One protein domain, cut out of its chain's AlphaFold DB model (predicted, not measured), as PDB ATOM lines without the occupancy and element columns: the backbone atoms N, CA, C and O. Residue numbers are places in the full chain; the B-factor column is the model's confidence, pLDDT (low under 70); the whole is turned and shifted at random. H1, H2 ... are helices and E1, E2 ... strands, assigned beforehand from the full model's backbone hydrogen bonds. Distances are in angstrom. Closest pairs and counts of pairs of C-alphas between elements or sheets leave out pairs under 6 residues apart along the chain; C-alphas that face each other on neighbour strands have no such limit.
ATOM      1  N   ASN A  24     203.666 206.773 228.404       90.62
ATOM      2  CA  ASN A  24     203.643 208.090 229.035       90.62
ATOM      3  C   ASN A  24     205.074 208.648 229.080       90.62
ATOM      4  O   ASN A  24     205.838 208.394 230.015       90.62
ATOM      5  N   VAL A  25     205.451 209.336 228.011       92.38
ATOM      6  CA  VAL A  25     206.794 209.876 227.798       92.38
ATOM      7  C   VAL A  25     206.993 211.148 228.618       92.38
ATOM      8  O   VAL A  25     208.079 211.362 229.159       92.38
ATOM      9  N   LEU A  26     205.947 211.973 228.757       92.06
ATOM     10  CA  LEU A  26     205.999 213.206 229.550       92.06
ATOM     11  C   LEU A  26     206.003 212.949 231.060       92.06
ATOM     12  O   LEU A  26     206.466 213.803 231.818       92.06
ATOM     13  N   ARG A  27     205.527 211.777 231.496       87.81
ATOM     14  CA  ARG A  27     205.359 211.405 232.910       87.81
ATOM     15  C   ARG A  27     204.496 212.403 233.689       87.81
ATOM     16  O   ARG A  27     204.702 212.610 234.883       87.81
ATOM     17  N   ASP A  28     203.527 213.005 233.007       90.06
ATOM     18  CA  ASP A  28     202.345 213.589 233.637       90.06
ATOM     19  C   ASP A  28     201.292 212.486 233.660       90.06
ATOM     20  O   ASP A  28     201.277 211.686 232.764       90.06
ATOM     21  N   ASP A  29     200.444 212.338 234.650       88.31
ATOM     22  CA  ASP A  29     199.429 211.279 234.829       88.31
ATOM     23  C   ASP A  29     198.467 210.943 233.642       88.31
ATOM     24  O   ASP A  29     197.429 210.305 233.851       88.31
ATOM     25  N   ARG A  30     198.723 211.379 232.400       90.38
ATOM     26  CA  ARG A  30     197.884 211.203 231.213       90.38
ATOM     27  C   ARG A  30     198.696 210.713 230.017       90.38
ATOM     28  O   ARG A  30     199.523 211.421 229.470       90.38
ATOM     29  N   LEU A  31     198.303 209.560 229.490       91.00
ATOM     30  CA  LEU A  31     198.744 209.095 228.182       91.00
ATOM     31  C   LEU A  31     197.901 209.742 227.072       91.00
ATOM     32  O   LEU A  31     196.670 209.589 227.050       91.00
ATOM     33  N   LYS A  32     198.556 210.429 226.133       91.62
ATOM     34  CA  LYS A  32     197.948 211.130 224.993       91.62
ATOM     35  C   LYS A  32     198.809 211.033 223.739       91.62
ATOM     36  O   LYS A  32     200.013 211.251 223.768       91.62
ATOM     37  N   TYR A  33     198.167 210.854 222.587       90.88
ATOM     38  CA  TYR A  33     198.869 210.902 221.299       90.88
ATOM     39  C   TYR A  33     198.793 212.265 220.591       90.88
ATOM     40  O   TYR A  33     199.719 212.650 219.881       90.88
ATOM     41  N   ALA A  34     197.691 212.996 220.758       89.88
ATOM     42  CA  ALA A  34     197.456 214.288 220.115       89.88
ATOM     43  C   ALA A  34     196.952 215.338 221.119       89.88
ATOM     44  O   ALA A  34     196.594 215.015 222.252       89.88
ATOM     45  N   GLY A  35     196.902 216.601 220.683       88.81
ATOM     46  CA  GLY A  35     196.569 217.743 221.540       88.81
ATOM     47  C   GLY A  35     197.779 218.272 222.315       88.81
ATOM     48  O   GLY A  35     198.908 217.847 222.082       88.81
ATOM     49  N   GLY A  36     197.550 219.237 223.207       91.00
ATOM     50  CA  GLY A  36     198.606 219.796 224.057       91.00
ATOM     51  C   GLY A  36     199.121 218.781 225.083       91.00
ATOM     52  O   GLY A  36     198.331 218.002 225.629       91.00
ATOM     53  N   SER A  37     200.431 218.826 225.346       92.31
ATOM     54  CA  SER A  37     201.141 217.887 226.230       92.31
ATOM     55  C   SER A  37     200.866 216.431 225.850       92.31
ATOM     56  O   SER A  37     200.329 215.666 226.644       92.31
ATOM     57  N   ASN A  38     201.139 216.081 224.590       94.06
ATOM     58  CA  ASN A  38     201.067 214.701 224.120       94.06
ATOM     59  C   ASN A  38     202.433 214.007 224.252       94.06
ATOM     60  O   ASN A  38     203.479 214.652 224.219       94.06
ATOM     61  N   ASP A  39     202.418 212.680 224.338       95.12
ATOM     62  CA  ASP A  39     203.617 211.850 224.508       95.12
ATOM     63  C   ASP A  39     204.422 211.662 223.220       95.12
ATOM     64  O   ASP A  39     205.551 211.175 223.219       95.12
ATOM     65  N   ARG A  40     203.837 212.061 222.095       93.50
ATOM     66  CA  ARG A  40     204.400 211.920 220.758       93.50
ATOM     67  C   ARG A  40     205.459 212.987 220.467       93.50
ATOM     68  O   ARG A  40     206.452 212.708 219.795       93.50
ATOM     69  N   ASP A  41     205.247 214.209 220.942       94.44
ATOM     70  CA  ASP A  41     206.101 215.350 220.625       94.44
ATOM     71  C   ASP A  41     207.511 215.235 221.241       94.44
ATOM     72  O   ASP A  41     208.469 215.510 220.516       94.44
ATOM     73  N   PRO A  42     207.711 214.759 222.490       95.00
ATOM     74  CA  PRO A  42     209.056 214.506 223.015       95.00
ATOM     75  C   PRO A  42     209.863 213.508 222.171       95.00
ATOM     76  O   PRO A  42     211.048 213.736 221.930       95.00
ATOM     77  N   ILE A  43     209.225 212.452 221.646       95.06
ATOM     78  CA  ILE A  43     209.873 211.475 220.752       95.06
ATOM     79  C   ILE A  43     210.375 212.170 219.476       95.06
ATOM     80  O   ILE A  43     211.510 211.954 219.054       95.06
ATOM     81  N   LEU A  44     209.558 213.041 218.872       94.75
ATOM     82  CA  LEU A  44     209.949 213.826 217.694       94.75
ATOM     83  C   LEU A  44     211.091 214.800 218.011       94.75
ATOM     84  O   LEU A  44     212.067 214.878 217.267       94.75
ATOM     85  N   VAL A  45     211.014 215.515 219.136       94.69
ATOM     86  CA  VAL A  45     212.087 216.420 219.584       94.69
ATOM     87  C   VAL A  45     213.402 215.659 219.738       94.69
ATOM     88  O   VAL A  45     214.434 216.126 219.252       94.69
ATOM     89  N   ARG A  46     213.365 214.466 220.341       95.19
ATOM     90  CA  ARG A  46     214.547 213.627 220.554       95.19
ATOM     91  C   ARG A  46     215.270 213.287 219.258       95.19
ATOM     92  O   ARG A  46     216.492 213.381 219.212       95.19
ATOM     93  N   ILE A  47     214.534 212.919 218.212       94.50
ATOM     94  CA  ILE A  47     215.118 212.532 216.919       94.50
ATOM     95  C   ILE A  47     215.516 213.728 216.038       94.50
ATOM     96  O   ILE A  47     215.875 213.553 214.876       94.50
ATOM     97  N   GLY A  48     215.488 214.948 216.578       91.69
ATOM     98  CA  GLY A  48     215.912 216.155 215.869       91.69
ATOM     99  C   GLY A  48     214.780 216.910 215.172       91.69
ATOM    100  O   GLY A  48     215.054 217.754 214.322       91.69
ATOM    101  N   GLY A  49     213.520 216.646 215.530       88.06
ATOM    102  CA  GLY A  49     212.369 217.450 215.126       88.06
ATOM    103  C   GLY A  49     211.244 216.657 214.460       88.06
ATOM    104  O   GLY A  49     211.144 215.439 214.546       88.06
ATOM    105  N   ALA A  50     210.350 217.377 213.779       79.69
ATOM    106  CA  ALA A  50     209.092 216.826 213.273       79.69
ATOM    107  C   ALA A  50     209.237 215.830 212.103       79.69
ATOM    108  O   ALA A  50     208.254 215.193 211.726       79.69
ATOM    109  N   VAL A  51     210.426 215.710 211.502       84.06
ATOM    110  CA  VAL A  51     210.664 214.825 210.356       84.06
ATOM    111  C   VAL A  51     211.164 213.465 210.862       84.06
ATOM    112  O   VAL A  51     212.265 213.388 211.406       84.06
ATOM    113  N   PRO A  52     210.398 212.374 210.681       84.19
ATOM    114  CA  PRO A  52     210.671 211.096 211.332       84.19
ATOM    115  C   PRO A  52     211.672 210.228 210.556       84.19
ATOM    116  O   PRO A  52     211.395 209.071 210.250       84.19
ATOM    117  N   THR A  53     212.822 210.794 210.193       85.44
ATOM    118  CA  THR A  53     213.860 210.108 209.400       85.44
ATOM    119  C   THR A  53     215.066 209.676 210.221       85.44
ATOM    120  O   THR A  53     215.855 208.857 209.759       85.44
ATOM    121  N   THR A  54     215.226 210.229 211.419       91.94
ATOM    122  CA  THR A  54     216.411 210.021 212.253       91.94
ATOM    123  C   THR A  54     216.146 208.971 213.328       91.94
ATOM    124  O   THR A  54     215.032 208.839 213.839       91.94
ATOM    125  N   THR A  55     217.197 208.246 213.696       93.62
ATOM    126  CA  THR A  55     217.240 207.351 214.856       93.62
ATOM    127  C   THR A  55     218.331 207.848 215.792       93.62
ATOM    128  O   THR A  55     219.429 208.177 215.339       93.62
ATOM    129  N   VAL A  56     218.038 207.902 217.088       95.88
ATOM    130  CA  VAL A  56     219.006 208.297 218.115       95.88
ATOM    131  C   VAL A  56     219.290 207.101 219.009       95.88
ATOM    132  O   VAL A  56     218.375 206.544 219.600       95.88
ATOM    133  N   GLY A  57     220.556 206.697 219.099       96.44
ATOM    134  CA  GLY A  57     220.975 205.597 219.966       96.44
ATOM    135  C   GLY A  57     221.124 206.033 221.423       96.44
ATOM    136  O   GLY A  57     221.681 207.094 221.700       96.44
ATOM    137  N   GLY A  58     220.667 205.190 222.342       94.38
ATOM    138  CA  GLY A  58     220.751 205.376 223.785       94.38
ATOM    139  C   GLY A  58     219.421 205.118 224.490       94.38
ATOM    140  O   GLY A  58     218.354 205.212 223.892       94.38
ATOM    141  N   TYR A  59     219.506 204.826 225.788       94.50
ATOM    142  CA  TYR A  59     218.338 204.706 226.654       94.50
ATOM    143  C   TYR A  59     217.891 206.086 227.117       94.50
ATOM    144  O   TYR A  59     218.614 206.779 227.840       94.50
ATOM    145  N   TYR A  60     216.688 206.469 226.715       94.88
ATOM    146  CA  TYR A  60     216.102 207.763 227.035       94.88
ATOM    147  C   TYR A  60     214.667 207.609 227.533       94.88
ATOM    148  O   TYR A  60     214.101 206.524 227.499       94.88
ATOM    149  N   ALA A  61     214.068 208.694 228.027       92.81
ATOM    150  CA  ALA A  61     212.670 208.650 228.462       92.81
ATOM    151  C   ALA A  61     211.715 208.363 227.286       92.81
ATOM    152  O   ALA A  61     210.637 207.815 227.481       92.81
ATOM    153  N   GLU A  62     212.143 208.730 226.082       95.88
ATOM    154  CA  GLU A  62     211.462 208.572 224.803       95.88
ATOM    155  C   GLU A  62     211.701 207.202 224.151       95.88
ATOM    156  O   GLU A  62     211.043 206.904 223.160       95.88
ATOM    157  N   ASP A  63     212.616 206.389 224.692       95.56
ATOM    158  CA  ASP A  63     212.805 204.982 224.314       95.56
ATOM    159  C   ASP A  63     211.729 204.149 225.031       95.56
ATOM    160  O   ASP A  63     211.911 203.655 226.145       95.56
ATOM    161  N   VAL A  64     210.541 204.093 224.433       94.69
ATOM    162  CA  VAL A  64     209.334 203.517 225.043       94.69
ATOM    163  C   VAL A  64     209.385 201.995 225.020       94.69
ATOM    164  O   VAL A  64     208.797 201.336 225.887       94.69
ATOM    165  N   ASN A  65     210.046 201.425 224.015       93.12
ATOM    166  CA  ASN A  65     210.168 199.982 223.859       93.12
ATOM    167  C   ASN A  65     211.407 199.402 224.583       93.12
ATOM    168  O   ASN A  65     211.486 198.180 224.726       93.12
ATOM    169  N   LEU A  66     212.299 200.266 225.088       93.38
ATOM    170  CA  LEU A  66     213.537 199.936 225.797       93.38
ATOM    171  C   LEU A  66     214.523 199.119 224.942       93.38
ATOM    172  O   LEU A  66     215.214 198.234 225.460       93.38
ATOM    173  N   ASP A  67     214.595 199.399 223.637       95.25
ATOM    174  CA  ASP A  67     215.516 198.754 222.690       95.25
ATOM    175  C   ASP A  67     216.848 199.514 222.520       95.25
ATOM    176  O   ASP A  67     217.758 199.031 221.837       95.25
ATOM    177  N   GLY A  68     217.003 200.664 223.186       96.38
ATOM    178  CA  GLY A  68     218.187 201.514 223.106       96.38
ATOM    179  C   GLY A  68     218.243 202.369 221.838       96.38
ATOM    180  O   GLY A  68     219.316 202.884 221.505       96.38
ATOM    181  N   GLN A  69     217.136 202.510 221.106       96.44
ATOM    182  CA  GLN A  69     217.011 203.371 219.935       96.44
ATOM    183  C   GLN A  69     215.701 204.155 219.957       96.44
ATOM    184  O   GLN A  69     214.625 203.598 219.784       96.44
ATOM    185  N   VAL A  70     215.799 205.483 219.987       96.44
ATOM    186  CA  VAL A  70     214.622 206.336 219.817       96.44
ATOM    187  C   VAL A  70     214.351 206.568 218.334       96.44
ATOM    188  O   VAL A  70     215.201 207.111 217.614       96.44
ATOM    189  N   LYS A  71     213.156 206.188 217.873       95.12
ATOM    190  CA  LYS A  71     212.668 206.413 216.504       95.12
ATOM    191  C   LYS A  71     211.150 206.566 216.456       95.12
ATOM    192  O   LYS A  71     210.389 205.886 217.135       95.12
ATOM    193  N   TYR A  72     210.692 207.438 215.562       94.31
ATOM    194  CA  TYR A  72     209.268 207.757 215.435       94.31
ATOM    195  C   TYR A  72     208.504 206.878 214.431       94.31
ATOM    196  O   TYR A  72     207.302 206.653 214.569       94.31
ATOM    197  N   ALA A  73     209.184 206.404 213.387       92.38
ATOM    198  CA  ALA A  73     208.600 205.618 212.304       92.38
ATOM    199  C   ALA A  73     209.474 204.398 211.977       92.38
ATOM    200  O   ALA A  73     210.590 204.267 212.475       92.38
ATOM    201  N   GLY A  74     208.957 203.503 211.129       91.31
ATOM    202  CA  GLY A  74     209.604 202.228 210.813       91.31
ATOM    203  C   GLY A  74     209.292 201.134 211.835       91.31
ATOM    204  O   GLY A  74     208.436 201.302 212.704       91.31
ATOM    205  N   GLY A  75     209.948 199.982 211.703       92.81
ATOM    206  CA  GLY A  75     209.745 198.846 212.605       92.81
ATOM    207  C   GLY A  75     210.238 199.133 214.026       92.81
ATOM    208  O   GLY A  75     211.268 199.782 214.202       92.81
ATOM    209  N   ALA A  76     209.511 198.615 215.020       93.38
ATOM    210  CA  ALA A  76     209.803 198.780 216.447       93.38
ATOM    211  C   ALA A  76     209.917 200.250 216.898       93.38
ATOM    212  O   ALA A  76     210.744 200.562 217.734       93.38
ATOM    213  N   ASN A  77     209.143 201.173 216.327       95.25
ATOM    214  CA  ASN A  77     209.180 202.579 216.744       95.25
ATOM    215  C   ASN A  77     208.547 202.806 218.134       95.25
ATOM    216  O   ASN A  77     207.710 202.020 218.583       95.25
ATOM    217  N   ASP A  78     208.907 203.914 218.780       96.00
ATOM    218  CA  ASP A  78     208.424 204.292 220.120       96.00
ATOM    219  C   ASP A  78     206.997 204.841 220.119       96.00
ATOM    220  O   ASP A  78     206.307 204.868 221.139       96.00
ATOM    221  N   ARG A  79     206.528 205.258 218.945       93.88
ATOM    222  CA  ARG A  79     205.197 205.820 218.724       93.88
ATOM    223  C   ARG A  79     204.098 204.761 218.856       93.88
ATOM    224  O   ARG A  79     203.017 205.045 219.375       93.88
ATOM    225  N   ASP A  80     204.335 203.551 218.367       92.88
ATOM    226  CA  ASP A  80     203.309 202.513 218.286       92.88
ATOM    227  C   ASP A  80     202.835 202.038 219.676       92.88
ATOM    228  O   ASP A  80     201.619 201.937 219.869       92.88
ATOM    229  N   PRO A  81     203.705 201.828 220.686       91.44
ATOM    230  CA  PRO A  81     203.258 201.565 222.054       91.44
ATOM    231  C   PRO A  81     202.342 202.654 222.641       91.44
ATOM    232  O   PRO A  81     201.375 202.315 223.329       91.44
ATOM    233  N   VAL A  82     202.600 203.936 222.342       91.62
ATOM    234  CA  VAL A  82     201.753 205.071 222.765       91.62
ATOM    235  C   VAL A  82     200.355 204.943 222.155       91.62
ATOM    236  O   VAL A  82     199.356 204.959 222.876       91.62
ATOM    237  N   LEU A  83     200.271 204.731 220.835       90.50
ATOM    238  CA  LEU A  83     199.000 204.546 220.122       90.50
ATOM    239  C   LEU A  83     198.221 203.329 220.631       90.50
ATOM    240  O   LEU A  83     197.020 203.412 220.882       90.50
ATOM    241  N   VAL A  84     198.890 202.193 220.827       89.12
ATOM    242  CA  VAL A  84     198.240 200.980 221.342       89.12
ATOM    243  C   VAL A  84     197.619 201.238 222.714       89.12
ATOM    244  O   VAL A  84     196.476 200.849 222.953       89.12
ATOM    245  N   ASN A  85     198.343 201.906 223.613       87.69
ATOM    246  CA  ASN A  85     197.881 202.084 224.985       87.69
ATOM    247  C   ASN A  85     196.864 203.229 225.142       87.69
ATOM    248  O   ASN A  85     196.066 203.165 226.081       87.69
ATOM    249  N   VAL A  86     196.823 204.210 224.227       88.12
ATOM    250  CA  VAL A  86     195.810 205.285 224.242       88.12
ATOM    251  C   VAL A  86     194.424 204.813 223.774       88.12
ATOM    252  O   VAL A  86     193.424 205.447 224.089       88.12
ATOM    253  N   GLY A  87     194.340 203.677 223.075       82.06
ATOM    254  CA  GLY A  87     193.077 203.143 222.541       82.06
ATOM    255  C   GLY A  87     193.142 202.717 221.073       82.06
ATOM    256  O   GLY A  87     192.104 202.486 220.455       82.06
ATOM    257  N   GLY A  88     194.342 202.601 220.501       74.06
ATOM    258  CA  GLY A  88     194.570 202.151 219.133       74.06
ATOM    259  C   GLY A  88     194.588 203.291 218.115       74.06
ATOM    260  O   GLY A  88     195.135 204.363 218.355       74.06
ATOM    261  N   ALA A  89     194.014 203.039 216.937       63.25
ATOM    262  CA  ALA A  89     194.143 203.901 215.758       63.25
ATOM    263  C   ALA A  89     193.364 205.228 215.828       63.25
ATOM    264  O   ALA A  89     193.445 206.017 214.890       63.25
ATOM    265  N   VAL A  90     192.604 205.478 216.901       66.88
ATOM    266  CA  VAL A  90     191.869 206.733 217.103       66.88
ATOM    267  C   VAL A  90     192.660 207.614 218.083       66.88
ATOM    268  O   VAL A  90     192.538 207.445 219.296       66.88
ATOM    269  N   PRO A  91     193.480 208.563 217.592       67.56
ATOM    270  CA  PRO A  91     194.463 209.298 218.394       67.56
ATOM    271  C   PRO A  91     193.880 210.375 219.326       67.56
ATOM    272  O   PRO A  91     194.626 211.211 219.835       67.56
ATOM    273  N   THR A  92     192.564 210.419 219.517       73.62
ATOM    274  CA  THR A  92     191.879 211.474 220.282       73.62
ATOM    275  C   THR A  92     191.555 211.076 221.718       73.62
ATOM    276  O   THR A  92     191.122 211.919 222.502       73.62
ATOM    277  N   ALA A  93     191.756 209.810 222.081       78.25
ATOM    278  CA  ALA A  93     191.555 209.352 223.445       78.25
ATOM    279  C   ALA A  93     192.644 209.906 224.382       78.25
ATOM    280  O   ALA A  93     193.782 210.149 223.985       78.25
ATOM    281  N   THR A  94     192.282 210.116 225.647       79.50
ATOM    282  CA  THR A  94     193.222 210.364 226.747       79.50
ATOM    283  C   THR A  94     193.012 209.264 227.767       79.50
ATOM    284  O   THR A  94     191.874 209.018 228.175       79.50
ATOM    285  N   ARG A  95     194.092 208.614 228.194       82.00
ATOM    286  CA  ARG A  95     194.032 207.582 229.228       82.00
ATOM    287  C   ARG A  95     194.732 208.085 230.480       82.00
ATOM    288  O   ARG A  95     195.922 208.367 230.449       82.00
ATOM    289  N   ILE A  96     193.977 208.217 231.566       79.94
ATOM    290  CA  ILE A  96     194.515 208.612 232.872       79.94
ATOM    291  C   ILE A  96     195.246 207.411 233.465       79.94
ATOM    292  O   ILE A  96     194.713 206.296 233.437       79.94
TER     293      ILE A  96
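This is residues 24 to 96 of the 100 residues of an uncharacterized protein of Flavobacteriales bacterium (UniProt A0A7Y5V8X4). Look for little regular structure: a looped body with a small sheet, E1 and E2, at one end, the long loop of residues 47 to 78 towards the other, and two short helices, H1 and H2, running opposite ways. The printed part has 73 residues, 21 in named elements, in the order E1, H1, H2, E2; the class is mixed, the sheet antiparallel. It is compact, radius of gyration of the C-alphas 11.3 A, spanning 29 by 21 by 20 A.

Start at E1, residues 30 to 32, the antiparallel neighbour of E2, residues 94 to 96; N 31 and O 95 are within hydrogen-bond range at 2.8 A. H1, residues 40 to 46, and H2, residues 79 to 86, form a helical hairpin at a shallow tilt of 27 degrees. They only just touch, with 3 pairs of C-alphas within 8 A, the closest Arg 40 and Arg 79 at 6.5 A. In both, every O i to N i+4 pair is within hydrogen-bond range. H1 and E2 are apart.

Find C-alpha 30 at (197.884, 211.203, 231.213), where E1 begins its 6.2 A. H1 measures 10.3 A, H2 10.9 A; E2, 6.5 A, ends at C-alpha 96, (194.515, 208.612, 232.872).

The farthest C-alphas, Thr 53 and Ile 96, are 30.5 A apart. The printed part has no cut; H1 to H2 is a long link. Residues 89 to 91 have pLDDT under 70.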